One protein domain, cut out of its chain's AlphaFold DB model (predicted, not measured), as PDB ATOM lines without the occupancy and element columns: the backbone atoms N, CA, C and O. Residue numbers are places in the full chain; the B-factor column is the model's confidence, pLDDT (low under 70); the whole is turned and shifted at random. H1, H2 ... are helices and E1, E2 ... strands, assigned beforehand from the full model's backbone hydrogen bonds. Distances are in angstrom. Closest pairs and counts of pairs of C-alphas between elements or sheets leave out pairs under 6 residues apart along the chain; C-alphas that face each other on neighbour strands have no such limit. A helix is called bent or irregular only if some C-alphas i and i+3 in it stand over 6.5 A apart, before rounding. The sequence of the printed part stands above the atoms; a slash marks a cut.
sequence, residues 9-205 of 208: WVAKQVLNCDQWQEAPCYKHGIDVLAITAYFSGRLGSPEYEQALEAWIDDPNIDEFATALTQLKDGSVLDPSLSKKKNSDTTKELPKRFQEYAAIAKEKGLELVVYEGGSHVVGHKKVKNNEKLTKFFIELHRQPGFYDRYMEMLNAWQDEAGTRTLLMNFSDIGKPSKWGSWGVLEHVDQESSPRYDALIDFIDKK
ATOM      1  N   TRP A   9     -77.022  65.486  24.564       91.94
ATOM      2  CA  TRP A   9     -77.063  64.885  23.233       91.94
ATOM      3  C   TRP A   9     -78.502  64.757  22.719       91.94
ATOM      4  O   TRP A   9     -78.757  65.103  21.569       91.94
ATOM      5  N   VAL A  10     -79.458  64.365  23.575       91.44
ATOM      6  CA  VAL A  10     -80.878  64.230  23.195       91.44
ATOM      7  C   VAL A  10     -81.429  65.560  22.700       91.44
ATOM      8  O   VAL A  10     -82.102  65.589  21.678       91.44
ATOM      9  N   ALA A  11     -81.087  66.670  23.359       93.12
ATOM     10  CA  ALA A  11     -81.516  68.001  22.940       93.12
ATOM     11  C   ALA A  11     -81.029  68.355  21.533       93.12
ATOM     12  O   ALA A  11     -81.806  68.839  20.717       93.12
ATOM     13  N   LYS A  12     -79.767  68.045  21.214       92.75
ATOM     14  CA  LYS A  12     -79.230  68.245  19.861       92.75
ATOM     15  C   LYS A  12     -79.981  67.395  18.836       92.75
ATOM     16  O   LYS A  12     -80.338  67.908  17.783       92.75
ATOM     17  N   GLN A  13     -80.269  66.136  19.162       92.69
ATOM     18  CA  GLN A  13     -80.981  65.232  18.257       92.69
ATOM     19  C   GLN A  13     -82.419  65.675  17.985       92.69
ATOM     20  O   GLN A  13     -82.830  65.682  16.833       92.69
ATOM     21  N   VAL A  14     -83.182  66.078  19.007       91.75
ATOM     22  CA  VAL A  14     -84.587  66.493  18.814       91.75
ATOM     23  C   VAL A  14     -84.711  67.862  18.144       91.75
ATOM     24  O   VAL A  14     -85.693  68.114  17.456       91.75
ATOM     25  N   LEU A  15     -83.718  68.741  18.314       94.94
ATOM     26  CA  LEU A  15     -83.680  70.040  17.637       94.94
ATOM     27  C   LEU A  15     -83.224  69.923  16.184       94.94
ATOM     28  O   LEU A  15     -83.756  70.623  15.328       94.94
ATOM     29  N   ASN A  16     -82.238  69.073  15.899       93.44
ATOM     30  CA  ASN A  16     -81.753  68.898  14.535       93.44
ATOM     31  C   ASN A  16     -82.648  67.967  13.724       93.44
ATOM     32  O   ASN A  16     -82.842  68.208  12.544       93.44
ATOM     33  N   CYS A  17     -83.182  66.927  14.367       90.12
ATOM     34  CA  CYS A  17     -83.981  65.863  13.774       90.12
ATOM     35  C   CYS A  17     -83.434  65.377  12.425       90.12
ATOM     36  O   CYS A  17     -84.133  65.381  11.420       90.12
ATOM     37  N   ASP A  18     -82.187  64.895  12.431       88.19
ATOM     38  CA  ASP A  18     -81.381  64.567  11.239       88.19
ATOM     39  C   ASP A  18     -82.026  63.567  10.250       88.19
ATOM     40  O   ASP A  18     -81.516  63.356   9.154       88.19
ATOM     41  N   GLN A  19     -83.130  62.913  10.626       88.81
ATOM     42  CA  GLN A  19     -83.903  62.018   9.757       88.81
ATOM     43  C   GLN A  19     -85.000  62.738   8.950       88.81
ATOM     44  O   GLN A  19     -85.557  62.149   8.023       88.81
ATOM     45  N   TRP A  20     -85.338  63.985   9.286       90.25
ATOM     46  CA  TRP A  20     -86.308  64.793   8.552       90.25
ATOM     47  C   TRP A  20     -85.617  65.569   7.426       90.25
ATOM     48  O   TRP A  20     -84.626  66.258   7.638       90.25
ATOM     49  N   GLN A  21     -86.131  65.418   6.204       87.06
ATOM     50  CA  GLN A  21     -85.445  65.831   4.973       87.06
ATOM     51  C   GLN A  21     -85.637  67.314   4.605       87.06
ATOM     52  O   GLN A  21     -84.959  67.794   3.703       87.06
ATOM     53  N   GLU A  22     -86.564  68.037   5.243       87.62
ATOM     54  CA  GLU A  22     -86.881  69.422   4.857       87.62
ATOM     55  C   GLU A  22     -85.873  70.425   5.428       87.62
ATOM     56  O   GLU A  22     -85.166  71.100   4.680       87.62
ATOM     57  N   ALA A  23     -85.784  70.519   6.754       87.94
ATOM     58  CA  ALA A  23     -84.767  71.296   7.451       87.94
ATOM     59  C   ALA A  23     -84.642  70.811   8.905       87.94
ATOM     60  O   ALA A  23     -85.445  69.998   9.359       87.94
ATOM     61  N   PRO A  24     -83.669  71.324   9.677       92.31
ATOM     62  CA  PRO A  24     -83.614  71.044  11.102       92.31
ATOM     63  C   PRO A  24     -84.891  71.472  11.835       92.31
ATOM     64  O   PRO A  24     -85.373  72.585  11.624       92.31
ATOM     65  N   CYS A  25     -85.393  70.644  12.755       94.19
ATOM     66  CA  CYS A  25     -86.661  70.882  13.461       94.19
ATOM     67  C   CYS A  25     -86.728  72.233  14.171       94.19
ATOM     68  O   CYS A  25     -87.785  72.860  14.189       94.19
ATOM     69  N   TYR A  26     -85.609  72.727  14.708       94.38
ATOM     70  CA  TYR A  26     -85.565  74.033  15.370       94.38
ATOM     71  C   TYR A  26     -85.944  75.206  14.450       94.38
ATOM     72  O   TYR A  26     -86.270  76.275  14.948       94.38
ATOM     73  N   LYS A  27     -85.940  75.024  13.121       94.25
ATOM     74  CA  LYS A  27     -86.386  76.033  12.148       94.25
ATOM     75  C   LYS A  27     -87.893  76.012  11.870       94.25
ATOM     76  O   LYS A  27     -88.363  76.810  11.065       94.25
ATOM     77  N   HIS A  28     -88.653  75.122  12.508       93.00
ATOM     78  CA  HIS A  28     -90.067  74.897  12.208       93.00
ATOM     79  C   HIS A  28     -90.943  75.038  13.455       93.00
ATOM     80  O   HIS A  28     -91.335  74.053  14.076       93.00
ATOM     81  N   GLY A  29     -91.265  76.286  13.813       90.06
ATOM     82  CA  GLY A  29     -92.206  76.595  14.900       90.06
ATOM     83  C   GLY A  29     -91.704  76.221  16.298       90.06
ATOM     84  O   GLY A  29     -92.507  75.982  17.197       90.06
ATOM     85  N   ILE A  30     -90.384  76.111  16.474       95.19
ATOM     86  CA  ILE A  30     -89.753  75.928  17.779       95.19
ATOM     87  C   ILE A  30     -89.077  77.240  18.149       95.19
ATOM     88  O   ILE A  30     -88.041  77.569  17.586       95.19
ATOM     89  N   ASP A  31     -89.633  77.937  19.133       94.62
ATOM     90  CA  ASP A  31     -89.075  79.208  19.621       94.62
ATOM     91  C   ASP A  31     -88.231  79.025  20.895       94.62
ATOM     92  O   ASP A  31     -87.360  79.830  21.219       94.62
ATOM     93  N   VAL A  32     -88.475  77.928  21.621       95.06
ATOM     94  CA  VAL A  32     -87.934  77.702  22.964       95.06
ATOM     95  C   VAL A  32     -87.381  76.286  23.115       95.06
ATOM     96  O   VAL A  32     -88.054  75.297  22.792       95.06
ATOM     97  N   LEU A  33     -86.185  76.171  23.684       95.75
ATOM     98  CA  LEU A  33     -85.661  74.944  24.277       95.75
ATOM     99  C   LEU A  33     -86.037  74.909  25.763       95.75
ATOM    100  O   LEU A  33     -85.718  75.823  26.515       95.75
ATOM    101  N   ALA A  34     -86.711  73.848  26.192       95.62
ATOM    102  CA  ALA A  34     -87.206  73.711  27.552       95.62
ATOM    103  C   ALA A  34     -86.519  72.533  28.259       95.62
ATOM    104  O   ALA A  34     -86.519  71.403  27.759       95.62
ATOM    105  N   ILE A  35     -85.951  72.799  29.434       95.56
ATOM    106  CA  ILE A  35     -85.255  71.819  30.279       95.56
ATOM    107  C   ILE A  35     -85.878  71.735  31.676       95.56
ATOM    108  O   ILE A  35     -86.724  72.540  32.044       95.56
ATOM    109  N   THR A  36     -85.438  70.770  32.473       95.06
ATOM    110  CA  THR A  36     -85.739  70.698  33.911       95.06
ATOM    111  C   THR A  36     -84.573  71.195  34.762       95.06
ATOM    112  O   THR A  36     -83.413  71.086  34.362       95.06
ATOM    113  N   ALA A  37     -84.871  71.676  35.966       94.81
ATOM    114  CA  ALA A  37     -83.913  72.125  36.976       94.81
ATOM    115  C   ALA A  37     -83.944  71.233  38.227       94.81
ATOM    116  O   ALA A  37     -83.956  71.725  39.347       94.81
ATOM    117  N   TYR A  38     -83.998  69.911  38.054       95.62
ATOM    118  CA  TYR A  38     -84.022  68.998  39.196       95.62
ATOM    119  C   TYR A  38     -82.636  68.754  39.802       95.62
ATOM    120  O   TYR A  38     -81.634  68.668  39.083       95.62
ATOM    121  N   PHE A  39     -82.625  68.562  41.123       96.94
ATOM    122  CA  PHE A  39     -81.514  67.997  41.890       96.94
ATOM    123  C   PHE A  39     -82.033  66.939  42.878       96.94
ATOM    124  O   PHE A  39     -83.131  67.060  43.427       96.94
ATOM    125  N   SER A  40     -81.246  65.893  43.127       96.00
ATOM    126  CA  SER A  40     -81.604  64.798  44.047       96.00
ATOM    127  C   SER A  40     -80.442  64.283  44.895       96.00
ATOM    128  O   SER A  40     -80.645  63.458  45.787       96.00
ATOM    129  N   GLY A  41     -79.201  64.669  44.574       95.44
ATOM    130  CA  GLY A  41     -77.985  64.079  45.143       95.44
ATOM    131  C   GLY A  41     -77.890  62.568  44.914       95.44
ATOM    132  O   GLY A  41     -77.045  61.910  45.515       95.44
ATOM    133  N   ARG A  42     -78.762  62.005  44.062       94.50
ATOM    134  CA  ARG A  42     -78.989  60.567  43.871       94.50
ATOM    135  C   ARG A  42     -79.450  59.812  45.119       94.50
ATOM    136  O   ARG A  42     -79.436  58.581  45.081       94.50
ATOM    137  N   LEU A  43     -79.890  60.507  46.169       96.69
ATOM    138  CA  LEU A  43     -80.239  59.919  47.469       96.69
ATOM    139  C   LEU A  43     -81.231  58.751  47.347       96.69
ATOM    140  O   LEU A  43     -81.103  57.745  48.032       96.69
ATOM    141  N   GLY A  44     -82.183  58.834  46.419       96.62
ATOM    142  CA  GLY A  44     -83.182  57.788  46.199       96.62
ATOM    143  C   GLY A  44     -82.743  56.587  45.360       96.62
ATOM    144  O   GLY A  44     -83.585  55.756  45.005       96.62
ATOM    145  N   SER A  45     -81.475  56.503  44.949       95.75
ATOM    146  CA  SER A  45     -81.019  55.455  44.026       95.75
ATOM    147  C   SER A  45     -80.835  54.111  44.749       95.75
ATOM    148  O   SER A  45     -80.290  54.090  45.849       95.75
ATOM    149  N   PRO A  46     -81.228  52.967  44.148       96.25
ATOM    150  CA  PRO A  46     -81.139  51.655  44.801       96.25
ATOM    151  C   PRO A  46     -79.747  51.242  45.270       96.25
ATOM    152  O   PRO A  46     -79.643  50.472  46.219       96.25
ATOM    153  N   GLU A  47     -78.698  51.712  44.596       95.62
ATOM    154  CA  GLU A  47     -77.307  51.459  44.971       95.62
ATOM    155  C   GLU A  47     -76.898  52.105  46.307       95.62
ATOM    156  O   GLU A  47     -75.942  51.646  46.922       95.62
ATOM    157  N   TYR A  48     -77.634  53.116  46.780       96.75
ATOM    158  CA  TYR A  48     -77.321  53.865  48.003       96.75
ATOM    159  C   TYR A  48     -78.262  53.572  49.173       96.75
ATOM    160  O   TYR A  48     -78.064  54.106  50.258       96.75
ATOM    161  N   GLU A  49     -79.250  52.695  48.982       97.94
ATOM    162  CA  GLU A  49     -80.267  52.368  49.990       97.94
ATOM    163  C   GLU A  49     -79.651  51.993  51.349       97.94
ATOM    164  O   GLU A  49     -79.993  52.600  52.357       97.94
ATOM    165  N   GLN A  50     -78.679  51.075  51.362       97.81
ATOM    166  CA  GLN A  50     -78.022  50.627  52.598       97.81
ATOM    167  C   GLN A  50     -77.207  51.733  53.281       97.81
ATOM    168  O   GLN A  50     -77.156  51.788  54.504       97.81
ATOM    169  N   ALA A  51     -76.576  52.621  52.503       97.62
ATOM    170  CA  ALA A  51     -75.802  53.727  53.058       97.62
ATOM    171  C   ALA A  51     -76.714  54.726  53.784       97.62
ATOM    172  O   ALA A  51     -76.407  55.138  54.897       97.62
ATOM    173  N   LEU A  52     -77.865  55.058  53.189       98.25
ATOM    174  CA  LEU A  52     -78.843  55.939  53.826       98.25
ATOM    175  C   LEU A  52     -79.477  55.286  55.058       98.25
ATOM    176  O   LEU A  52     -79.673  55.958  56.065       98.25
ATOM    177  N   GLU A  53     -79.788  53.989  55.006       98.56
ATOM    178  CA  GLU A  53     -80.298  53.275  56.181       98.56
ATOM    179  C   GLU A  53     -79.309  53.315  57.345       98.56
ATOM    180  O   GLU A  53     -79.746  53.542  58.473       98.56
ATOM    181  N   ALA A  54     -78.010  53.170  57.060       98.38
ATOM    182  CA  ALA A  54     -76.943  53.264  58.048       98.38
ATOM    183  C   ALA A  54     -76.800  54.675  58.637       98.38
ATOM    184  O   ALA A  54     -76.586  54.790  59.838       98.38
ATOM    185  N   TRP A  55     -76.969  55.738  57.838       98.25
ATOM    186  CA  TRP A  55     -77.006  57.108  58.373       98.25
ATOM    187  C   TRP A  55     -78.153  57.298  59.361       98.25
ATOM    188  O   TRP A  55     -77.956  57.891  60.407       98.25
ATOM    189  N   ILE A  56     -79.337  56.770  59.037       98.50
ATOM    190  CA  ILE A  56     -80.535  56.917  59.877       98.50
ATOM    191  C   ILE A  56     -80.442  56.074  61.162       98.50
ATOM    192  O   ILE A  56     -81.036  56.437  62.172       98.50
ATOM    193  N   ASP A  57     -79.760  54.925  61.128       98.44
ATOM    194  CA  ASP A  57     -79.651  54.030  62.292       98.44
ATOM    195  C   ASP A  57     -78.517  54.401  63.256       98.44
ATOM    196  O   ASP A  57     -78.518  53.927  64.395       98.44
ATOM    197  N   ASP A  58     -77.542  55.204  62.822       97.94
ATOM    198  CA  ASP A  58     -76.404  55.591  63.653       97.94
ATOM    199  C   ASP A  58     -76.681  56.916  64.382       97.94
ATOM    200  O   ASP A  58     -76.666  57.975  63.756       97.94
ATOM    201  N   PRO A  59     -76.860  56.909  65.717       96.75
ATOM    202  CA  PRO A  59     -77.138  58.126  66.481       96.75
ATOM    203  C   PRO A  59     -75.972  59.129  66.501       96.75
ATOM    204  O   PRO A  59     -76.129  60.227  67.032       96.75
ATOM    205  N   ASN A  60     -74.795  58.762  65.986       98.19
ATOM    206  CA  ASN A  60     -73.638  59.652  65.883       98.19
ATOM    207  C   ASN A  60     -73.545  60.361  64.526       98.19
ATOM    208  O   ASN A  60     -72.639  61.176  64.331       98.19
ATOM    209  N   ILE A  61     -74.435  60.045  63.585       98.00
ATOM    210  CA  ILE A  61     -74.502  60.685  62.275       98.00
ATOM    211  C   ILE A  61     -75.665  61.671  62.296       98.00
ATOM    212  O   ILE A  61     -76.787  61.304  62.611       98.00
ATOM    213  N   ASP A  62     -75.399  62.921  61.922       98.44
ATOM    214  CA  ASP A  62     -76.466  63.841  61.531       98.44
ATOM    215  C   ASP A  62     -76.884  63.485  60.100       98.44
ATOM    216  O   ASP A  62     -76.242  63.879  59.115       98.44
ATOM    217  N   GLU A  63     -77.918  62.658  59.979       98.69
ATOM    218  CA  GLU A  63     -78.391  62.109  58.713       98.69
ATOM    219  C   GLU A  63     -78.859  63.211  57.754       98.69
ATOM    220  O   GLU A  63     -78.683  63.106  56.532       98.69
ATOM    221  N   PHE A  64     -79.399  64.303  58.295       98.81
ATOM    222  CA  PHE A  64     -79.909  65.424  57.517       98.81
ATOM    223  C   PHE A  64     -78.785  66.315  57.004       98.81
ATOM    224  O   PHE A  64     -78.755  66.609  55.807       98.81
ATOM    225  N   ALA A  65     -77.824  66.703  57.845       98.75
ATOM    226  CA  ALA A  65     -76.651  67.462  57.405       98.75
ATOM    227  C   ALA A  65     -75.819  66.665  56.388       98.75
ATOM    228  O   ALA A  65     -75.335  67.215  55.390       98.75
ATOM    229  N   THR A  66     -75.719  65.352  56.592       98.62
ATOM    230  CA  THR A  66     -75.060  64.421  55.672       98.62
ATOM    231  C   THR A  66     -75.764  64.407  54.312       98.62
ATOM    232  O   THR A  66     -75.130  64.622  53.275       98.62
ATOM    233  N   ALA A  67     -77.090  64.250  54.284       98.62
ATOM    234  CA  ALA A  67     -77.846  64.285  53.035       98.62
ATOM    235  C   ALA A  67     -77.841  65.665  52.363       98.62
ATOM    236  O   ALA A  67     -77.732  65.737  51.141       98.62
ATOM    237  N   LEU A  68     -77.891  66.763  53.119       98.81
ATOM    238  CA  LEU A  68     -77.765  68.120  52.576       98.81
ATOM    239  C   LEU A  68     -76.397  68.343  51.916       98.81
ATOM    240  O   LEU A  68     -76.332  68.951  50.845       98.81
ATOM    241  N   THR A  69     -75.322  67.805  52.495       98.50
ATOM    242  CA  THR A  69     -73.984  67.813  51.880       98.50
ATOM    243  C   THR A  69     -73.984  67.011  50.577       98.50
ATOM    244  O   THR A  69     -73.552  67.508  49.535       98.50
ATOM    245  N   GLN A  70     -74.586  65.818  50.585       97.94
ATOM    246  CA  GLN A  70     -74.743  65.005  49.378       97.94
ATOM    247  C   GLN A  70     -75.550  65.721  48.280       97.94
ATOM    248  O   GLN A  70     -75.202  65.618  47.104       97.94
ATOM    249  N   LEU A  71     -76.608  66.459  48.630       98.25
ATOM    250  CA  LEU A  71     -77.387  67.264  47.677       98.25
ATOM    251  C   LEU A  71     -76.565  68.394  47.062       98.25
ATOM    252  O   LEU A  71     -76.745  68.708  45.883       98.25
ATOM    253  N   LYS A  72     -75.671  68.989  47.853       98.00
ATOM    254  CA  LYS A  72     -74.846  70.113  47.430       98.00
ATOM    255  C   LYS A  72     -73.798  69.697  46.411       98.00
ATOM    256  O   LYS A  72     -73.749  70.251  45.315       98.00
ATOM    257  N   ASP A  73     -72.948  68.736  46.757       96.25
ATOM    258  CA  ASP A  73     -71.751  68.429  45.964       96.25
ATOM    259  C   ASP A  73     -71.528  66.944  45.676       96.25
ATOM    260  O   ASP A  73     -70.685  66.612  44.844       96.25
ATOM    261  N   GLY A  74     -72.325  66.059  46.273       95.69
ATOM    262  CA  GLY A  74     -72.257  64.628  46.011       95.69
ATOM    263  C   GLY A  74     -71.053  63.925  46.638       95.69
ATOM    264  O   GLY A  74     -70.736  62.816  46.216       95.69
ATOM    265  N   SER A  75     -70.369  64.563  47.592       95.56
ATOM    266  CA  SER A  75     -69.112  64.076  48.180       95.56
ATOM    267  C   SER A  75     -69.259  62.948  49.204       95.56
ATOM    268  O   SER A  75     -68.254  62.361  49.598       95.56
ATOM    269  N   VAL A  76     -70.480  62.643  49.648       96.69
ATOM    270  CA  VAL A  76     -70.716  61.720  50.767       96.69
ATOM    271  C   VAL A  76     -70.892  60.280  50.288       96.69
ATOM    272  O   VAL A  76     -70.333  59.353  50.871       96.69
ATOM    273  N   LEU A  77     -71.691  60.071  49.242       95.12
ATOM    274  CA  LEU A  77     -71.969  58.736  48.713       95.12
ATOM    275  C   LEU A  77     -70.850  58.273  47.785       95.12
ATOM    276  O   LEU A  77     -70.386  59.031  46.939       95.12
ATOM    277  N   ASP A  78     -70.481  56.994  47.888       92.62
ATOM    278  CA  ASP A  78     -69.448  56.403  47.039       92.62
ATOM    279  C   ASP A  78     -69.845  56.487  45.547       92.62
ATOM    280  O   ASP A  78     -70.797  55.825  45.101       92.62
ATOM    281  N   PRO A  79     -69.128  57.276  44.726       87.94
ATOM    282  CA  PRO A  79     -69.455  57.409  43.313       87.94
ATOM    283  C   PRO A  79     -69.230  56.104  42.534       87.94
ATOM    284  O   PRO A  79     -69.842  55.925  41.479       87.94
ATOM    285  N   SER A  80     -68.409  55.173  43.041       89.56
ATOM    286  CA  SER A  80     -68.092  53.897  42.383       89.56
ATOM    287  C   SER A  80     -69.302  52.961  42.265       89.56
ATOM    288  O   SER A  80     -69.376  52.146  41.341       89.56
ATOM    289  N   LEU A  81     -70.301  53.129  43.138       88.81
ATOM    290  CA  LEU A  81     -71.536  52.341  43.138       88.81
ATOM    291  C   LEU A  81     -72.498  52.735  42.001       88.81
ATOM    292  O   LEU A  81     -73.429  51.991  41.679       88.81
ATOM    293  N   SER A  82     -72.272  53.881  41.349       85.12
ATOM    294  CA  SER A  82     -73.096  54.382  40.252       85.12
ATOM    295  C   SER A  82     -72.400  54.242  38.895       85.12
ATOM    296  O   SER A  82     -71.339  54.802  38.644       85.12
ATOM    297  N   LYS A  83     -73.090  53.629  37.924       79.81
ATOM    298  CA  LYS A  83     -72.662  53.632  36.506       79.81
ATOM    299  C   LYS A  83     -72.897  54.968  35.788       79.81
ATOM    300  O   LYS A  83     -72.461  55.153  34.654       79.81
ATOM    301  N   LYS A  84     -73.657  55.878  36.396       74.56
ATOM    302  CA  LYS A  84     -74.003  57.181  35.818       74.56
ATOM    303  C   LYS A  84     -72.971  58.213  36.269       74.56
ATOM    304  O   LYS A  84     -72.757  58.365  37.467       74.56
ATOM    305  N   LYS A  85     -72.406  58.942  35.303       65.69
ATOM    306  CA  LYS A  85     -71.364  59.960  35.520       65.69
ATOM    307  C   LYS A  85     -71.872  61.277  36.115       65.69
ATOM    308  O   LYS A  85     -71.067  62.043  36.622       65.69
ATOM    309  N   ASN A  86     -73.177  61.544  36.049       63.31
ATOM    310  CA  ASN A  86     -73.733  62.810  36.519       63.31
ATOM    311  C   ASN A  86     -74.102  62.715  38.006       63.31
ATOM    312  O   ASN A  86     -74.939  61.886  38.398       63.31
ATOM    313  N   SER A  87     -73.490  63.588  38.805       71.06
ATOM    314  CA  SER A  87     -73.917  63.938  40.154       71.06
ATOM    315  C   SER A  87     -75.095  64.905  40.027       71.06
ATOM    316  O   SER A  87     -74.982  66.010  39.508       71.06
ATOM    317  N   ASP A  88     -76.283  64.446  40.408       89.31
ATOM    318  CA  ASP A  88     -77.522  65.218  40.313       89.31
ATOM    319  C   ASP A  88     -77.622  66.229  41.471       89.31
ATOM    320  O   ASP A  88     -78.509  66.132  42.315       89.31
ATOM    321  N   THR A  89     -76.638  67.126  41.572       96.00
ATOM    322  CA  THR A  89     -76.394  68.017  42.719       96.00
ATOM    323  C   THR A  89     -76.599  69.480  42.347       96.00
ATOM    324  O   THR A  89     -76.560  69.840  41.167       96.00
ATOM    325  N   THR A  90     -76.786  70.341  43.350       97.25
ATOM    326  CA  THR A  90     -76.963  71.784  43.125       97.25
ATOM    327  C   THR A  90     -75.696  72.434  42.561       97.25
ATOM    328  O   THR A  90     -75.788  73.268  41.664       97.25
ATOM    329  N   LYS A  91     -74.502  71.990  42.982       96.06
ATOM    330  CA  LYS A  91     -73.206  72.483  42.476       96.06
ATOM    331  C   LYS A  91     -73.003  72.268  40.970       96.06
ATOM    332  O   LYS A  91     -72.306  73.057  40.340       96.06
ATOM    333  N   GLU A  92     -73.607  71.236  40.382       93.38
ATOM    334  CA  GLU A  92     -73.487  70.948  38.944       93.38
ATOM    335  C   GLU A  92     -74.556  71.647  38.084       93.38
ATOM    336  O   GLU A  92     -74.469  71.624  36.852       93.38
ATOM    337  N   LEU A  93     -75.579  72.263  38.694       93.81
ATOM    338  CA  LEU A  93     -76.641  72.955  37.955       93.81
ATOM    339  C   LEU A  93     -76.121  74.105  37.078       93.81
ATOM    340  O   LEU A  93     -76.496  74.115  35.905       93.81
ATOM    341  N   PRO A  94     -75.225  75.006  37.543       93.00
ATOM    342  CA  PRO A  94     -74.729  76.103  36.709       93.00
ATOM    343  C   PRO A  94     -74.087  75.612  35.410       93.00
ATOM    344  O   PRO A  94     -74.433  76.067  34.325       93.00
ATOM    345  N   LYS A  95     -73.210  74.603  35.504       91.88
ATOM    346  CA  LYS A  95     -72.548  74.003  34.338       91.88
ATOM    347  C   LYS A  95     -73.559  73.405  33.359       91.88
ATOM    348  O   LYS A  95     -73.433  73.573  32.149       91.88
ATOM    349  N   ARG A  96     -74.571  72.711  33.882       91.50
ATOM    350  CA  ARG A  96     -75.639  72.104  33.081       91.50
ATOM    351  C   ARG A  96     -76.478  73.172  32.382       91.50
ATOM    352  O   ARG A  96     -76.712  73.051  31.185       91.50
ATOM    353  N   PHE A  97     -76.875  74.235  33.074       92.88
ATOM    354  CA  PHE A  97     -77.608  75.341  32.457       92.88
ATOM    355  C   PHE A  97     -76.782  76.071  31.398       92.88
ATOM    356  O   PHE A  97     -77.305  76.333  30.320       92.88
ATOM    357  N   GLN A  98     -75.486  76.297  31.633       91.88
ATOM    358  CA  GLN A  98     -74.575  76.870  30.635       91.88
ATOM    359  C   GLN A  98     -74.473  76.008  29.368       91.88
ATOM    360  O   GLN A  98     -74.499  76.538  28.257       91.88
ATOM    361  N   GLU A  99     -74.408  74.681  29.503       92.56
ATOM    362  CA  GLU A  99     -74.376  73.772  28.352       92.56
ATOM    363  C   GLU A  99     -75.649  73.884  27.499       92.56
ATOM    364  O   GLU A  99     -75.577  73.982  26.271       92.56
ATOM    365  N   TYR A 100     -76.819  73.937  28.136       94.06
ATOM    366  CA  TYR A 100     -78.085  74.124  27.424       94.06
ATOM    367  C   TYR A 100     -78.259  75.536  26.865       94.06
ATOM    368  O   TYR A 100     -78.802  75.683  25.769       94.06
ATOM    369  N   ALA A 101     -77.754  76.557  27.558       93.00
ATOM    370  CA  ALA A 101     -77.759  77.932  27.073       93.00
ATOM    371  C   ALA A 101     -76.924  78.053  25.795       93.00
ATOM    372  O   ALA A 101     -77.356  78.692  24.838       93.00
ATOM    373  N   ALA A 102     -75.779  77.366  25.723       93.38
ATOM    374  CA  ALA A 102     -74.977  77.293  24.507       93.38
ATOM    375  C   ALA A 102     -75.738  76.620  23.349       93.38
ATOM    376  O   ALA A 102     -75.735  77.149  22.238       93.38
ATOM    377  N   ILE A 103     -76.436  75.504  23.604       94.94
ATOM    378  CA  ILE A 103     -77.248  74.809  22.584       94.94
ATOM    379  C   ILE A 103     -78.382  75.705  22.069       94.94
ATOM    380  O   ILE A 103     -78.609  75.762  20.859       94.94
ATOM    381  N   ALA A 104     -79.093  76.387  22.972       94.56
ATOM    382  CA  ALA A 104     -80.187  77.289  22.624       94.56
ATOM    383  C   ALA A 104     -79.673  78.492  21.816       94.56
ATOM    384  O   ALA A 104     -80.181  78.767  20.729       94.56
ATOM    385  N   LYS A 105     -78.586  79.126  22.279       93.69
ATOM    386  CA  LYS A 105     -77.937  80.263  21.611       93.69
ATOM    387  C   LYS A 105     -77.455  79.921  20.202       93.69
ATOM    388  O   LYS A 105     -77.673  80.707  19.288       93.69
ATOM    389  N   GLU A 106     -76.846  78.749  20.005       95.19
ATOM    390  CA  GLU A 106     -76.409  78.266  18.682       95.19
ATOM    391  C   GLU A 106     -77.571  78.197  17.673       95.19
ATOM    392  O   GLU A 106     -77.365  78.326  16.469       95.19
ATOM    393  N   LYS A 107     -78.800  78.002  18.165       95.19
ATOM    394  CA  LYS A 107     -80.012  77.812  17.355       95.19
ATOM    395  C   LYS A 107     -80.959  79.010  17.389       95.19
ATOM    396  O   LYS A 107     -82.031  78.931  16.802       95.19
ATOM    397  N   GLY A 108     -80.562  80.107  18.039       94.62
ATOM    398  CA  GLY A 108     -81.392  81.305  18.190       94.62
ATOM    399  C   GLY A 108     -82.665  81.078  19.012       94.62
ATOM    400  O   GLY A 108     -83.644  81.779  18.794       94.62
ATOM    401  N   LEU A 109     -82.662  80.093  19.915       95.00
ATOM    402  CA  LEU A 109     -83.803  79.748  20.764       95.00
ATOM    403  C   LEU A 109     -83.677  80.400  22.141       95.00
ATOM    404  O   LEU A 109     -82.568  80.539  22.666       95.00
ATOM    405  N   GLU A 110     -84.810  80.702  22.770       93.75
ATOM    406  CA  GLU A 110     -84.837  80.970  24.209       93.75
ATOM    407  C   GLU A 110     -84.627  79.662  24.988       93.75
ATOM    408  O   GLU A 110     -85.037  78.583  24.550       93.75
ATOM    409  N   LEU A 111     -83.984  79.749  26.153       94.06
ATOM    410  CA  LEU A 111     -83.887  78.641  27.094       94.06
ATOM    411  C   LEU A 111     -84.789  78.913  28.302       94.06
ATOM    412  O   LEU A 111     -84.638  79.936  28.970       94.06
ATOM    413  N   VAL A 112     -85.667  77.962  28.615       95.56
ATOM    414  CA  VAL A 112     -86.537  78.006  29.802       95.56
ATOM    415  C   VAL A 112     -86.403  76.736  30.634       95.56
ATOM    416  O   VAL A 112     -86.084  75.661  30.113       95.56
ATOM    417  N   VAL A 113     -86.720  76.835  31.923       95.44
ATOM    418  CA  VAL A 113     -86.965  75.671  32.778       95.44
ATOM    419  C   VAL A 113     -88.467  75.429  32.860       95.44
ATOM    420  O   VAL A 113     -89.196  76.239  33.434       95.44
ATOM    421  N   TYR A 114     -88.932  74.308  32.301       95.44
ATOM    422  CA  TYR A 114     -90.350  73.952  32.357       95.44
ATOM    423  C   TYR A 114     -90.758  73.288  33.674       95.44
ATOM    424  O   TYR A 114     -91.921  73.370  34.049       95.44
ATOM    425  N   GLU A 115     -89.811  72.670  34.383       95.31
ATOM    426  CA  GLU A 115     -90.020  72.120  35.725       95.31
ATOM    427  C   GLU A 115     -88.731  72.228  36.546       95.31
ATOM    428  O   GLU A 115     -87.678  71.724  36.149       95.31
ATOM    429  N   GLY A 116     -88.803  72.866  37.708       95.38
ATOM    430  CA  GLY A 116     -87.715  72.974  38.674       95.38
ATOM    431  C   GLY A 116     -88.148  72.532  40.065       95.38
ATOM    432  O   GLY A 116     -89.329  72.583  40.407       95.38
ATOM    433  N   GLY A 117     -87.177  72.090  40.858       96.69
ATOM    434  CA  GLY A 117     -87.379  71.712  42.250       96.69
ATOM    435  C   GLY A 117     -86.494  70.552  42.682       96.69
ATOM    436  O   GLY A 117     -85.534  70.171  42.010       96.69
ATOM    437  N   SER A 118     -86.834  69.954  43.818       96.12
ATOM    438  CA  SER A 118     -86.157  68.744  44.270       96.12
ATOM    439  C   SER A 118     -86.774  67.491  43.652       96.12
ATOM    440  O   SER A 118     -87.990  67.388  43.508       96.12
ATOM    441  N   HIS A 119     -85.927  66.512  43.345       95.69
ATOM    442  CA  HIS A 119     -86.319  65.157  42.968       95.69
ATOM    443  C   HIS A 119     -85.800  64.128  43.989       95.69
ATOM    444  O   HIS A 119     -85.377  63.025  43.640       95.69
ATOM    445  N   VAL A 120     -85.795  64.491  45.275       97.88
ATOM    446  CA  VAL A 120     -85.424  63.585  46.368       97.88
ATOM    447  C   VAL A 120     -86.600  62.659  46.687       97.88
ATOM    448  O   VAL A 120     -87.523  62.995  47.422       97.88
ATOM    449  N   VAL A 121     -86.578  61.470  46.091       97.56
ATOM    450  CA  VAL A 121     -87.601  60.432  46.259       97.56
ATOM    451  C   VAL A 121     -86.991  59.062  46.000       97.56
ATOM    452  O   VAL A 121     -86.080  58.931  45.188       97.56
ATOM    453  N   GLY A 122     -87.508  58.012  46.639       97.50
ATOM    454  CA  GLY A 122     -87.071  56.647  46.361       97.50
ATOM    455  C   GLY A 122     -87.334  56.219  44.910       97.50
ATOM    456  O   GLY A 122     -88.444  56.338  44.396       97.50
ATOM    457  N   HIS A 123     -86.330  55.638  44.252       95.31
ATOM    458  CA  HIS A 123     -86.448  55.073  42.908       95.31
ATOM    459  C   HIS A 123     -86.514  53.542  42.928       95.31
ATOM    460  O   HIS A 123     -85.908  52.864  43.757       95.31
ATOM    461  N   LYS A 124     -87.199  52.957  41.935       95.50
ATOM    462  CA  LYS A 124     -87.337  51.497  41.771       95.50
ATOM    463  C   LYS A 124     -87.819  50.818  43.063       95.50
ATOM    464  O   LYS A 124     -88.961  51.048  43.435       95.50
ATOM    465  N   LYS A 125     -86.994  49.986  43.715       95.88
ATOM    466  CA  LYS A 125     -87.341  49.300  44.971       95.88
ATOM    467  C   LYS A 125     -87.407  50.250  46.173       95.88
ATOM    468  O   LYS A 125     -88.274  50.069  47.019       95.88
ATOM    469  N   VAL A 126     -86.592  51.308  46.176       97.44
ATOM    470  CA  VAL A 126     -86.460  52.264  47.290       97.44
ATOM    471  C   VAL A 126     -87.766  53.012  47.556       97.44
ATOM    472  O   VAL A 126     -88.061  53.355  48.691       97.44
ATOM    473  N   LYS A 127     -88.621  53.197  46.541       95.88
ATOM    474  CA  LYS A 127     -89.950  53.814  46.717       95.88
ATOM    475  C   LYS A 127     -90.874  53.041  47.666       95.88
ATOM    476  O   LYS A 127     -91.889  53.571  48.089       95.88
ATOM    477  N   ASN A 128     -90.590  51.765  47.931       97.62
ATOM    478  CA  ASN A 128     -91.354  50.951  48.875       97.62
ATOM    479  C   ASN A 128     -90.655  50.837  50.239       97.62
ATOM    480  O   ASN A 128     -91.165  50.155  51.120       97.62
ATOM    481  N   ASN A 129     -89.507  51.495  50.415       98.38
ATOM    482  CA  ASN A 129     -88.819  51.591  51.690       98.38
ATOM    483  C   ASN A 129     -89.452  52.730  52.506       98.38
ATOM    484  O   ASN A 129     -89.246  53.916  52.229       98.38
ATOM    485  N   GLU A 130     -90.281  52.375  53.487       98.44
ATOM    486  CA  GLU A 130     -90.997  53.353  54.314       98.44
ATOM    487  C   GLU A 130     -90.055  54.193  55.177       98.44
ATOM    488  O   GLU A 130     -90.327  55.372  55.402       98.44
ATOM    489  N   LYS A 131     -88.940  53.609  55.628       98.50
ATOM    490  CA  LYS A 131     -87.931  54.306  56.427       98.50
ATOM    491  C   LYS A 131     -87.296  55.430  55.614       98.50
ATOM    492  O   LYS A 131     -87.311  56.579  56.047       98.50
ATOM    493  N   LEU A 132     -86.848  55.125  54.395       98.69
ATOM    494  CA  LEU A 132     -86.295  56.137  53.493       98.69
ATOM    495  C   LEU A 132     -87.348  57.135  53.012       98.69
ATOM    496  O   LEU A 132     -87.049  58.314  52.869       98.69
ATOM    497  N   THR A 133     -88.596  56.701  52.825       98.75
ATOM    498  CA  THR A 133     -89.700  57.624  52.521       98.75
ATOM    499  C   THR A 133     -89.872  58.660  53.632       98.75
ATOM    500  O   THR A 133     -89.898  59.851  53.338       98.75
ATOM    501  N   LYS A 134     -89.944  58.235  54.901       98.75
ATOM    502  CA  LYS A 134     -90.045  59.152  56.049       98.75
ATOM    503  C   LYS A 134     -88.839  60.084  56.118       98.75
ATOM    504  O   LYS A 134     -89.021  61.290  56.221       98.75
ATOM    505  N   PHE A 135     -87.634  59.537  55.968       98.81
ATOM    506  CA  PHE A 135     -86.404  60.323  55.938       98.81
ATOM    507  C   PHE A 135     -86.425  61.413  54.859       98.81
ATOM    508  O   PHE A 135     -86.145  62.568  55.157       98.81
ATOM    509  N   PHE A 136     -86.812  61.091  53.621       98.81
ATOM    510  CA  PHE A 136     -86.890  62.090  52.552       98.81
ATOM    511  C   PHE A 136     -87.943  63.159  52.820       98.81
ATOM    512  O   PHE A 136     -87.707  64.321  52.499       98.81
ATOM    513  N   ILE A 137     -89.086  62.802  53.406       98.81
ATOM    514  CA  ILE A 137     -90.110  63.782  53.785       98.81
ATOM    515  C   ILE A 137     -89.547  64.750  54.831       98.81
ATOM    516  O   ILE A 137     -89.608  65.958  54.616       98.81
ATOM    517  N   GLU A 138     -88.930  64.241  55.899       98.81
ATOM    518  CA  GLU A 138     -88.337  65.096  56.935       98.81
ATOM    519  C   GLU A 138     -87.148  65.910  56.417       98.81
ATOM    520  O   GLU A 138     -86.994  67.066  56.800       98.81
ATOM    521  N   LEU A 139     -86.348  65.370  55.491       98.88
ATOM    522  CA  LEU A 139     -85.231  66.087  54.876       98.88
ATOM    523  C   LEU A 139     -85.701  67.366  54.167       98.88
ATOM    524  O   LEU A 139     -85.055  68.401  54.302       98.88
ATOM    525  N   HIS A 140     -86.839  67.333  53.464       98.69
ATOM    526  CA  HIS A 140     -87.405  68.525  52.807       98.69
ATOM    527  C   HIS A 140     -87.860  69.615  53.788       98.69
ATOM    528  O   HIS A 140     -88.031  70.763  53.371       98.69
ATOM    529  N   ARG A 141     -88.084  69.263  55.058       98.56
ATOM    530  CA  ARG A 141     -88.498  70.187  56.123       98.56
ATOM    531  C   ARG A 141     -87.313  70.788  56.875       98.56
ATOM    532  O   ARG A 141     -87.499  71.729  57.638       98.56
ATOM    533  N   GLN A 142     -86.104  70.268  56.660       98.75
ATOM    534  CA  GLN A 142     -84.908  70.771  57.325       98.75
ATOM    535  C   GLN A 142     -84.582  72.194  56.859       98.75
ATOM    536  O   GLN A 142     -84.616  72.450  55.652       98.75
ATOM    537  N   PRO A 143     -84.171  73.106  57.763       98.62
ATOM    538  CA  PRO A 143     -83.837  74.483  57.401       98.62
ATOM    539  C   PRO A 143     -82.804  74.582  56.272       98.62
ATOM    540  O   PRO A 143     -82.980  75.355  55.338       98.62
ATOM    541  N   GLY A 144     -81.774  73.728  56.282       98.56
ATOM    542  CA  GLY A 144     -80.733  73.724  55.246       98.56
ATOM    543  C   GLY A 144     -81.221  73.337  53.843       98.56
ATOM    544  O   GLY A 144     -80.475  73.480  52.872       98.56
ATOM    545  N   PHE A 145     -82.464  72.862  53.698       98.75
ATOM    546  CA  PHE A 145     -83.071  72.642  52.388       98.75
ATOM    547  C   PHE A 145     -83.396  73.964  51.676       98.75
ATOM    548  O   PHE A 145     -83.376  73.991  50.444       98.75
ATOM    549  N   TYR A 146     -83.597  75.060  52.425       98.81
ATOM    550  CA  TYR A 146     -83.674  76.423  51.884       98.81
ATOM    551  C   TYR A 146     -82.456  76.719  51.010       98.81
ATOM    552  O   TYR A 146     -82.598  77.081  49.843       98.81
ATOM    553  N   ASP A 147     -81.253  76.461  51.530       98.62
ATOM    554  CA  ASP A 147     -80.011  76.749  50.813       98.62
ATOM    555  C   ASP A 147     -79.898  75.934  49.525       98.62
ATOM    556  O   ASP A 147     -79.494  76.463  48.494       98.62
ATOM    557  N   ARG A 148     -80.281  74.650  49.549       98.62
ATOM    558  CA  ARG A 148     -80.256  73.802  48.343       98.62
ATOM    559  C   ARG A 148     -81.218  74.327  47.278       98.62
ATOM    560  O   ARG A 148     -80.904  74.306  46.089       98.62
ATOM    561  N   TYR A 149     -82.378  74.819  47.701       98.19
ATOM    562  CA  TYR A 149     -83.360  75.412  46.802       98.19
ATOM    563  C   TYR A 149     -82.876  76.751  46.229       98.19
ATOM    564  O   TYR A 149     -82.933  76.971  45.020       98.19
ATOM    565  N   MET A 150     -82.318  77.610  47.079       97.75
ATOM    566  CA  MET A 150     -81.739  78.896  46.694       97.75
ATOM    567  C   MET A 150     -80.527  78.721  45.765       97.75
ATOM    568  O   MET A 150     -80.362  79.486  44.819       97.75
ATOM    569  N   GLU A 151     -79.700  77.691  45.963       97.38
ATOM    570  CA  GLU A 151     -78.613  77.320  45.045       97.38
ATOM    571  C   GLU A 151     -79.142  76.943  43.651       97.38
ATOM    572  O   GLU A 151     -78.587  77.396  42.651       97.38
ATOM    573  N   MET A 152     -80.230  76.168  43.565       96.88
ATOM    574  CA  MET A 152     -80.886  75.844  42.288       96.88
ATOM    575  C   MET A 152     -81.422  77.101  41.590       96.88
ATOM    576  O   MET A 152     -81.210  77.271  40.389       96.88
ATOM    577  N   LEU A 153     -82.096  77.982  42.330       95.38
ATOM    578  CA  LEU A 153     -82.662  79.219  41.787       95.38
ATOM    579  C   LEU A 153     -81.570  80.199  41.336       95.38
ATOM    580  O   LEU A 153     -81.663  80.769  40.252       95.38
ATOM    581  N   ASN A 154     -80.501  80.357  42.119       94.06
ATOM    582  CA  ASN A 154     -79.366  81.212  41.758       94.06
ATOM    583  C   ASN A 154     -78.543  80.646  40.602       94.06
ATOM    584  O   ASN A 154     -77.984  81.420  39.833       94.06
ATOM    585  N   ALA A 155     -78.487  79.321  40.440       93.31
ATOM    586  CA  ALA A 155     -77.890  78.722  39.253       93.31
ATOM    587  C   ALA A 155     -78.634  79.141  37.972       93.31
ATOM    588  O   ALA A 155     -78.011  79.229  36.918       93.31
ATOM    589  N   TRP A 156     -79.939  79.429  38.056       91.56
ATOM    590  CA  TRP A 156     -80.778  79.886  36.942       91.56
ATOM    591  C   TRP A 156     -80.652  81.395  36.652       91.56
ATOM    592  O   TRP A 156     -81.628  82.114  36.429       91.56
ATOM    593  N   GLN A 157     -79.424  81.892  36.664       84.25
ATOM    594  CA  GLN A 157     -79.069  83.247  36.259       84.25
ATOM    595  C   GLN A 157     -77.983  83.143  35.190       84.25
ATOM    596  O   GLN A 157     -77.078  82.314  35.303       84.25
ATOM    597  N   ASP A 158     -78.073  83.952  34.135       73.50
ATOM    598  CA  ASP A 158     -76.951  84.088  33.205       73.50
ATOM    599  C   ASP A 158     -75.804  84.909  33.828       73.50
ATOM    600  O   ASP A 158     -75.901  85.407  34.951       73.50
ATOM    601  N   GLU A 159     -74.694  85.055  33.102       69.69
ATOM    602  CA  GLU A 159     -73.520  85.810  33.571       69.69
ATOM    603  C   GLU A 159     -73.822  87.291  33.875       69.69
ATOM    604  O   GLU A 159     -73.079  87.924  34.622       69.69
ATOM    605  N   ALA A 160     -74.908  87.842  33.322       73.44
ATOM    606  CA  ALA A 160     -75.375  89.204  33.567       73.44
ATOM    607  C   ALA A 160     -76.447  89.280  34.675       73.44
ATOM    608  O   ALA A 160     -76.965  90.361  34.951       73.44
ATOM    609  N   GLY A 161     -76.793  88.156  35.312       72.38
ATOM    610  CA  GLY A 161     -77.859  88.070  36.312       72.38
ATOM    611  C   GLY A 161     -79.273  88.025  35.720       72.38
ATOM    612  O   GLY A 161     -80.255  88.060  36.469       72.38
ATOM    613  N   THR A 162     -79.407  87.937  34.392       74.81
ATOM    614  CA  THR A 162     -80.699  87.841  33.706       74.81
ATOM    615  C   THR A 162     -81.332  86.489  33.992       74.81
ATOM    616  O   THR A 162     -80.688  85.440  33.931       74.81
ATOM    617  N   ARG A 163     -82.631  86.519  34.289       76.00
ATOM    618  CA  ARG A 163     -83.457  85.341  34.560       76.00
ATOM    619  C   ARG A 163     -84.486  85.210  33.445       76.00
ATOM    620  O   ARG A 163     -85.253  86.151  33.231       76.00
ATOM    621  N   THR A 164     -84.531  84.062  32.777       84.56
ATOM    622  CA  THR A 164     -85.676  83.665  31.941       84.56
ATOM    623  C   THR A 164     -86.654  82.830  32.773       84.56
ATOM    624  O   THR A 164     -86.468  82.648  33.981       84.56
ATOM    625  N   LEU A 165     -87.726  82.332  32.157       92.25
ATOM    626  CA  LEU A 165     -88.755  81.563  32.851       92.25
ATOM    627  C   LEU A 165     -88.187  80.287  33.507       92.25
ATOM    628  O   LEU A 165     -87.615  79.431  32.830       92.25
ATOM    629  N   LEU A 166     -88.425  80.146  34.814       94.88
ATOM    630  CA  LEU A 166     -88.317  78.894  35.562       94.88
ATOM    631  C   LEU A 166     -89.653  78.613  36.236       94.88
ATOM    632  O   LEU A 166     -90.118  79.401  37.056       94.88
ATOM    633  N   MET A 167     -90.260  77.482  35.893       96.31
ATOM    634  CA  MET A 167     -91.491  77.019  36.523       96.31
ATOM    635  C   MET A 167     -91.160  76.055  37.659       96.31
ATOM    636  O   MET A 167     -90.606  74.978  37.439       96.31
ATOM    637  N   ASN A 168     -91.500  76.448  38.885       97.12
ATOM    638  CA  ASN A 168     -91.522  75.535  40.020       97.12
ATOM    639  C   ASN A 168     -92.561  74.431  39.759       97.12
ATOM    640  O   ASN A 168     -93.688  74.741  39.381       97.12
ATOM    641  N   PHE A 169     -92.192  73.164  39.956       97.31
ATOM    642  CA  PHE A 169     -93.030  72.038  39.530       97.31
ATOM    643  C   PHE A 169     -94.407  72.004  40.207       97.31
ATOM    644  O   PHE A 169     -95.408  71.720  39.554       97.31
ATOM    645  N   SER A 170     -94.472  72.267  41.514       97.44
ATOM    646  CA  SER A 170     -95.732  72.239  42.253       97.44
ATOM    647  C   SER A 170     -95.707  73.192  43.438       97.44
ATOM    648  O   SER A 170     -94.732  73.244  44.190       97.44
ATOM    649  N   ASP A 171     -96.799  73.935  43.597       96.19
ATOM    650  CA  ASP A 171     -97.023  74.833  44.724       96.19
ATOM    651  C   ASP A 171     -97.379  74.028  45.987       96.19
ATOM    652  O   ASP A 171     -96.550  73.852  46.880       96.19
ATOM    653  N   ILE A 172     -98.561  73.405  46.002       98.19
ATOM    654  CA  ILE A 172     -99.100  72.694  47.166       98.19
ATOM    655  C   ILE A 172     -99.292  71.214  46.834       98.19
ATOM    656  O   ILE A 172     -99.939  70.856  45.848       98.19
ATOM    657  N   GLY A 173     -98.771  70.320  47.671       97.81
ATOM    658  CA  GLY A 173     -98.943  68.884  47.484       97.81
ATOM    659  C   GLY A 173     -98.486  68.057  48.676       97.81
ATOM    660  O   GLY A 173     -97.335  68.134  49.097       97.81
ATOM    661  N   LYS A 174     -99.379  67.189  49.167       98.19
ATOM    662  CA  LYS A 174     -99.090  66.295  50.290       98.19
ATOM    663  C   LYS A 174     -97.935  65.339  49.948       98.19
ATOM    664  O   LYS A 174     -98.021  64.634  48.936       98.19
ATOM    665  N   PRO A 175     -96.897  65.241  50.796       98.25
ATOM    666  CA  PRO A 175     -95.787  64.332  50.559       98.25
ATOM    667  C   PRO A 175     -96.225  62.864  50.621       98.25
ATOM    668  O   PRO A 175     -97.136  62.479  51.361       98.25
ATOM    669  N   SER A 176     -95.562  62.017  49.838       98.00
ATOM    670  CA  SER A 176     -95.807  60.573  49.818       98.00
ATOM    671  C   SER A 176     -94.564  59.798  49.379       98.00
ATOM    672  O   SER A 176     -93.549  60.379  49.003       98.00
ATOM    673  N   LYS A 177     -94.668  58.464  49.316       97.69
ATOM    674  CA  LYS A 177     -93.625  57.610  48.720       97.69
ATOM    675  C   LYS A 177     -93.309  57.916  47.248       97.69
ATOM    676  O   LYS A 177     -92.304  57.445  46.725       97.69
ATOM    677  N   TRP A 178     -94.185  58.664  46.574       97.06
ATOM    678  CA  TRP A 178     -94.000  59.113  45.196       97.06
ATOM    679  C   TRP A 178     -93.337  60.486  45.094       97.06
ATOM    680  O   TRP A 178     -93.125  60.937  43.976       97.06
ATOM    681  N   GLY A 179     -93.007  61.126  46.220       96.31
ATOM    682  CA  GLY A 179     -92.284  62.394  46.286       96.31
ATOM    683  C   GLY A 179     -92.966  63.437  47.173       96.31
ATOM    684  O   GLY A 179     -94.154  63.328  47.495       96.31
ATOM    685  N   SER A 180     -92.190  64.457  47.536       97.44
ATOM    686  CA  SER A 180     -92.628  65.676  48.228       97.44
ATOM    687  C   SER A 180     -92.627  66.836  47.234       97.44
ATOM    688  O   SER A 180     -91.748  67.688  47.263       97.44
ATOM    689  N   TRP A 181     -93.557  66.821  46.279       97.44
ATOM    690  CA  TRP A 181     -93.496  67.706  45.109       97.44
ATOM    691  C   TRP A 181     -93.874  69.156  45.391       97.44
ATOM    692  O   TRP A 181     -93.250  70.052  44.832       97.44
ATOM    693  N   GLY A 182     -94.887  69.374  46.233       97.81
ATOM    694  CA  GLY A 182     -95.292  70.715  46.636       97.81
ATOM    695  C   GLY A 182     -94.206  71.367  47.479       97.81
ATOM    696  O   GLY A 182     -93.599  70.707  48.332       97.81
ATOM    697  N   VAL A 183     -93.958  72.649  47.238       98.19
ATOM    698  CA  VAL A 183     -93.145  73.487  48.130       98.19
ATOM    699  C   VAL A 183     -93.886  73.748  49.442       98.19
ATOM    700  O   VAL A 183     -93.234  73.892  50.469       98.19
ATOM    701  N   LEU A 184     -95.216  73.662  49.438       98.62
ATOM    702  CA  LEU A 184     -96.085  73.536  50.606       98.62
ATOM    703  C   LEU A 184     -96.778  72.160  50.601       98.62
ATOM    704  O   LEU A 184     -97.018  71.559  49.552       98.62
ATOM    705  N   GLU A 185     -97.112  71.634  51.772       98.44
ATOM    706  CA  GLU A 185     -97.724  70.311  51.951       98.44
ATOM    707  C   GLU A 185     -99.257  70.373  52.046       98.44
ATOM    708  O   GLU A 185     -99.934  69.380  51.763       98.44
ATOM    709  N   HIS A 186     -99.809  71.527  52.427       97.81
ATOM    710  CA  HIS A 186    -101.243  71.786  52.558       97.81
ATOM    711  C   HIS A 186    -101.550  73.291  52.430       97.81
ATOM    712  O   HIS A 186    -100.647  74.120  52.472       97.81
ATOM    713  N   VAL A 187    -102.826  73.636  52.228       97.25
ATOM    714  CA  VAL A 187    -103.270  74.994  51.839       97.25
ATOM    715  C   VAL A 187    -103.129  76.059  52.924       97.25
ATOM    716  O   VAL A 187    -103.048  77.239  52.612       97.25
ATOM    717  N   ASP A 188    -103.113  75.644  54.184       97.81
ATOM    718  CA  ASP A 188    -102.917  76.478  55.373       97.81
ATOM    719  C   ASP A 188    -101.455  76.500  55.852       97.81
ATOM    720  O   ASP A 188    -101.160  77.094  56.886       97.81
ATOM    721  N   GLN A 189    -100.526  75.869  55.124       98.12
ATOM    722  CA  GLN A 189     -99.104  75.979  55.432       98.12
ATOM    723  C   GLN A 189     -98.575  77.324  54.928       98.12
ATOM    724  O   GLN A 189     -98.495  77.551  53.727       98.12
ATOM    725  N   GLU A 190     -98.176  78.199  55.848       97.50
ATOM    726  CA  GLU A 190     -97.719  79.553  55.503       97.50
ATOM    727  C   GLU A 190     -96.260  79.606  55.024       97.50
ATOM    728  O   GLU A 190     -95.873  80.539  54.328       97.50
ATOM    729  N   SER A 191     -95.442  78.625  55.415       98.25
ATOM    730  CA  SER A 191     -94.003  78.633  55.156       98.25
ATOM    731  C   SER A 191     -93.419  77.221  55.100       98.25
ATOM    732  O   SER A 191     -93.899  76.269  55.729       98.25
ATOM    733  N   SER A 192     -92.356  77.091  54.314       98.62
ATOM    734  CA  SER A 192     -91.458  75.944  54.296       98.62
ATOM    735  C   SER A 192     -90.092  76.402  53.780       98.62
ATOM    736  O   SER A 192     -90.039  77.359  53.009       98.62
ATOM    737  N   PRO A 193     -88.995  75.669  54.051       98.69
ATOM    738  CA  PRO A 193     -87.678  76.042  53.532       98.69
ATOM    739  C   PRO A 193     -87.649  76.262  52.009       98.69
ATOM    740  O   PRO A 193     -86.921  77.113  51.507       98.69
ATOM    741  N   ARG A 194     -88.446  75.498  51.251       98.12
ATOM    742  CA  ARG A 194     -88.505  75.598  49.784       98.12
ATOM    743  C   ARG A 194     -89.405  76.732  49.309       98.12
ATOM    744  O   ARG A 194     -89.092  77.362  48.304       98.12
ATOM    745  N   TYR A 195     -90.512  76.962  50.011       98.44
ATOM    746  CA  TYR A 195     -91.418  78.066  49.723       98.44
ATOM    747  C   TYR A 195     -90.740  79.406  50.019       98.44
ATOM    748  O   TYR A 195     -90.684  80.265  49.144       98.44
ATOM    749  N   ASP A 196     -90.109  79.533  51.184       98.50
ATOM    750  CA  ASP A 196     -89.400  80.745  51.592       98.50
ATOM    751  C   ASP A 196     -88.275  81.077  50.600       98.50
ATOM    752  O   ASP A 196     -88.155  82.211  50.150       98.50
ATOM    753  N   ALA A 197     -87.508  80.073  50.155       97.81
ATOM    754  CA  ALA A 197     -86.475  80.274  49.139       97.81
ATOM    755  C   ALA A 197     -87.034  80.790  47.801       97.81
ATOM    756  O   ALA A 197     -86.365  81.570  47.120       97.81
ATOM    757  N   LEU A 198     -88.238  80.360  47.402       96.06
ATOM    758  CA  LEU A 198     -88.903  80.865  46.199       96.06
ATOM    759  C   LEU A 198     -89.336  82.316  46.363       96.06
ATOM    760  O   LEU A 198     -89.017  83.128  45.495       96.06
ATOM    761  N   ILE A 199     -90.042  82.628  47.451       96.50
ATOM    762  CA  ILE A 199     -90.544  83.979  47.716       96.50
ATOM    763  C   ILE A 199     -89.374  84.956  47.839       96.50
ATOM    764  O   ILE A 199     -89.324  85.927  47.089       96.50
ATOM    765  N   ASP A 200     -88.352  84.630  48.631       96.00
ATOM    766  CA  ASP A 200     -87.153  85.462  48.772       96.00
ATOM    767  C   ASP A 200     -86.434  85.689  47.434       96.00
ATOM    768  O   ASP A 200     -85.911  86.771  47.159       96.00
ATOM    769  N   PHE A 201     -86.361  84.665  46.577       92.69
ATOM    770  CA  PHE A 201     -85.732  84.799  45.264       92.69
ATOM    771  C   PHE A 201     -86.529  85.711  44.324       92.69
ATOM    772  O   PHE A 201     -85.922  86.461  43.547       92.69
ATOM    773  N   ILE A 202     -87.861  85.634  44.377       91.12
ATOM    774  CA  ILE A 202     -88.778  86.484  43.610       91.12
ATOM    775  C   ILE A 202     -88.679  87.933  44.104       91.12
ATOM    776  O   ILE A 202     -88.446  88.832  43.291       91.12
ATOM    777  N   ASP A 203     -88.746  88.146  45.417       89.56
ATOM    778  CA  ASP A 203     -88.781  89.469  46.048       89.56
ATOM    779  C   ASP A 203     -87.458  90.229  45.918       89.56
ATOM    780  O   ASP A 203     -87.469  91.431  45.656       89.56
ATOM    781  N   LYS A 204     -86.305  89.536  45.938       78.38
ATOM    782  CA  LYS A 204     -84.980  90.130  45.640       78.38
ATOM    783  C   LYS A 204     -84.913  90.882  44.305       78.38
ATOM    784  O   LYS A 204     -83.961  91.623  44.075       78.38
ATOM    785  N   LYS A 205     -85.854  90.656  43.386       57.25
ATOM    786  CA  LYS A 205     -85.913  91.343  42.090       57.25
ATOM    787  C   LYS A 205     -86.733  92.640  42.129       57.25
ATOM    788  O   LYS A 205     -86.609  93.425  41.200       57.25
TER     789      LYS A 205
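What this domain is: This is residues 9 to 205 of the 208 residues of an uncharacterized protein of Symploca sp. SIO2E6 (UniProt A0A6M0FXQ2). A narrow sheet of two long parallel strands, E1 and E2, with the short E3 beside E2, has the helices H4 and H6 laid along one face, and no named helix is on the other. Beyond the ends of E1 and E2 at residues 39 and 118, H2, H3 and H5 form a cluster, H7 packs on H6, and the small H1 is close to H4 toward the opposite end of the long axis. The printed part has 197 residues with seven named helices and three named strands, in the order H1 E1 H2 H3 H4 E2 H5 H6 E3 H7; the sheet runs E1 E2 E3, all parallel, and the class is mostly helix. The whole is compact, with a radius of gyration of the C-alphas of 18.3 A, and only just elongated, spanning 61 by 40 by 28 A; residues 18 to 23 and 57 to 62 stick out.

How they stand to each other: E2, residues 110 to 118, is the inner strand between E1, residues 32 to 39, and E3, residues 166 to 168. E1 and E2 run parallel at 21 degrees, with N 33 and O 110 2.8 A apart and N 112 and O 33 3.0 A apart, within hydrogen-bond range. E2 and E3 are parallel at 24 degrees, with N 116 and O 167 2.8 A apart. H4, residues 90 to 106, is on the sheet at a height of 9.2 A, over E1 and E2 and along the strands, at 6 degrees to E1 on the local plane. H6, residues 145 to 155, is on the same face at a height of 9.3 A, also over E1 and E2. The sheet with these helices makes two layers, helices on one face of a sheet. H4 touches H6 with residues 90 to 97 alone; the closest C-alphas, of Pro 94 and Ala 155, are 4.8 A apart. H3, residues 63 to 73, touches H6 at a shallow tilt of 6 degrees, the same way, with the C-alphas of Lys 72 and Arg 148 closest at 6.6 A. H2, residues 46 to 57, and H3 are a helical hairpin that only just touches, with 3 pairs of C-alphas within 8 A, the closest being those of Trp 55 and Glu 63 at 5.2 A. H5, residues 130 to 141, touches H2 with residues 131 to 135 alone, about perpendicular at 75 degrees; the C-alphas of Glu 53 and Leu 132 are closest at 7.2 A. E2, H5 H6, E3 is a strand-helix-strand unit, two parallel neighbour strands with helices between, and its crossover is right-handed; E1, H2 H3 H4, E2 is another such unit. H7, residues 193 to 203, touches H6 at a steep tilt of 38 degrees, the C-alphas of Tyr 146 and Pro 193 being closest at 4.3 A. H1, residues 9 to 16, is close to H4 but not clearly touching, with the C-alphas of Lys 12 and Ile 103 closest at 7.4 A. Every O i to N i+4 pair is within hydrogen-bond range in H1, H3, H6 and H7, against 6 of 8 in H2, 11 of 13 in H4 and 7 of 8 in H5.

Where its parts are: E1 begins at C-alpha 32 (-87.934, 77.702, 22.964) and is 22.2 A long; E2 is 23.5 A and E3 6.4 A. H4 is 25.3 A, H2 17.7 A, H5 17.1 A, H3 15.7 A, H6 and H7 15.4 A each, and H1 10.7 A, from C-alpha 9 (-77.063, 64.885, 23.233). H7 ends at C-alpha 203 (-88.781, 89.469, 46.048). H2 is irregular, with C-alphas 47 and 50 7.7 A apart; H4 is only just irregular, with C-alphas 91 and 94 7.0 A apart.

The domain as a whole: The two C-alphas farthest apart, those of Glu 22 and Pro 59, are 63.4 A apart. The printed part has no cut. The links H1 to E1, H3 to H4, E2 to H5 and E3 to H7 are long. The mean pLDDT of the printed part is 94.0; residues 85 to 86, 159 and 205 are under 70.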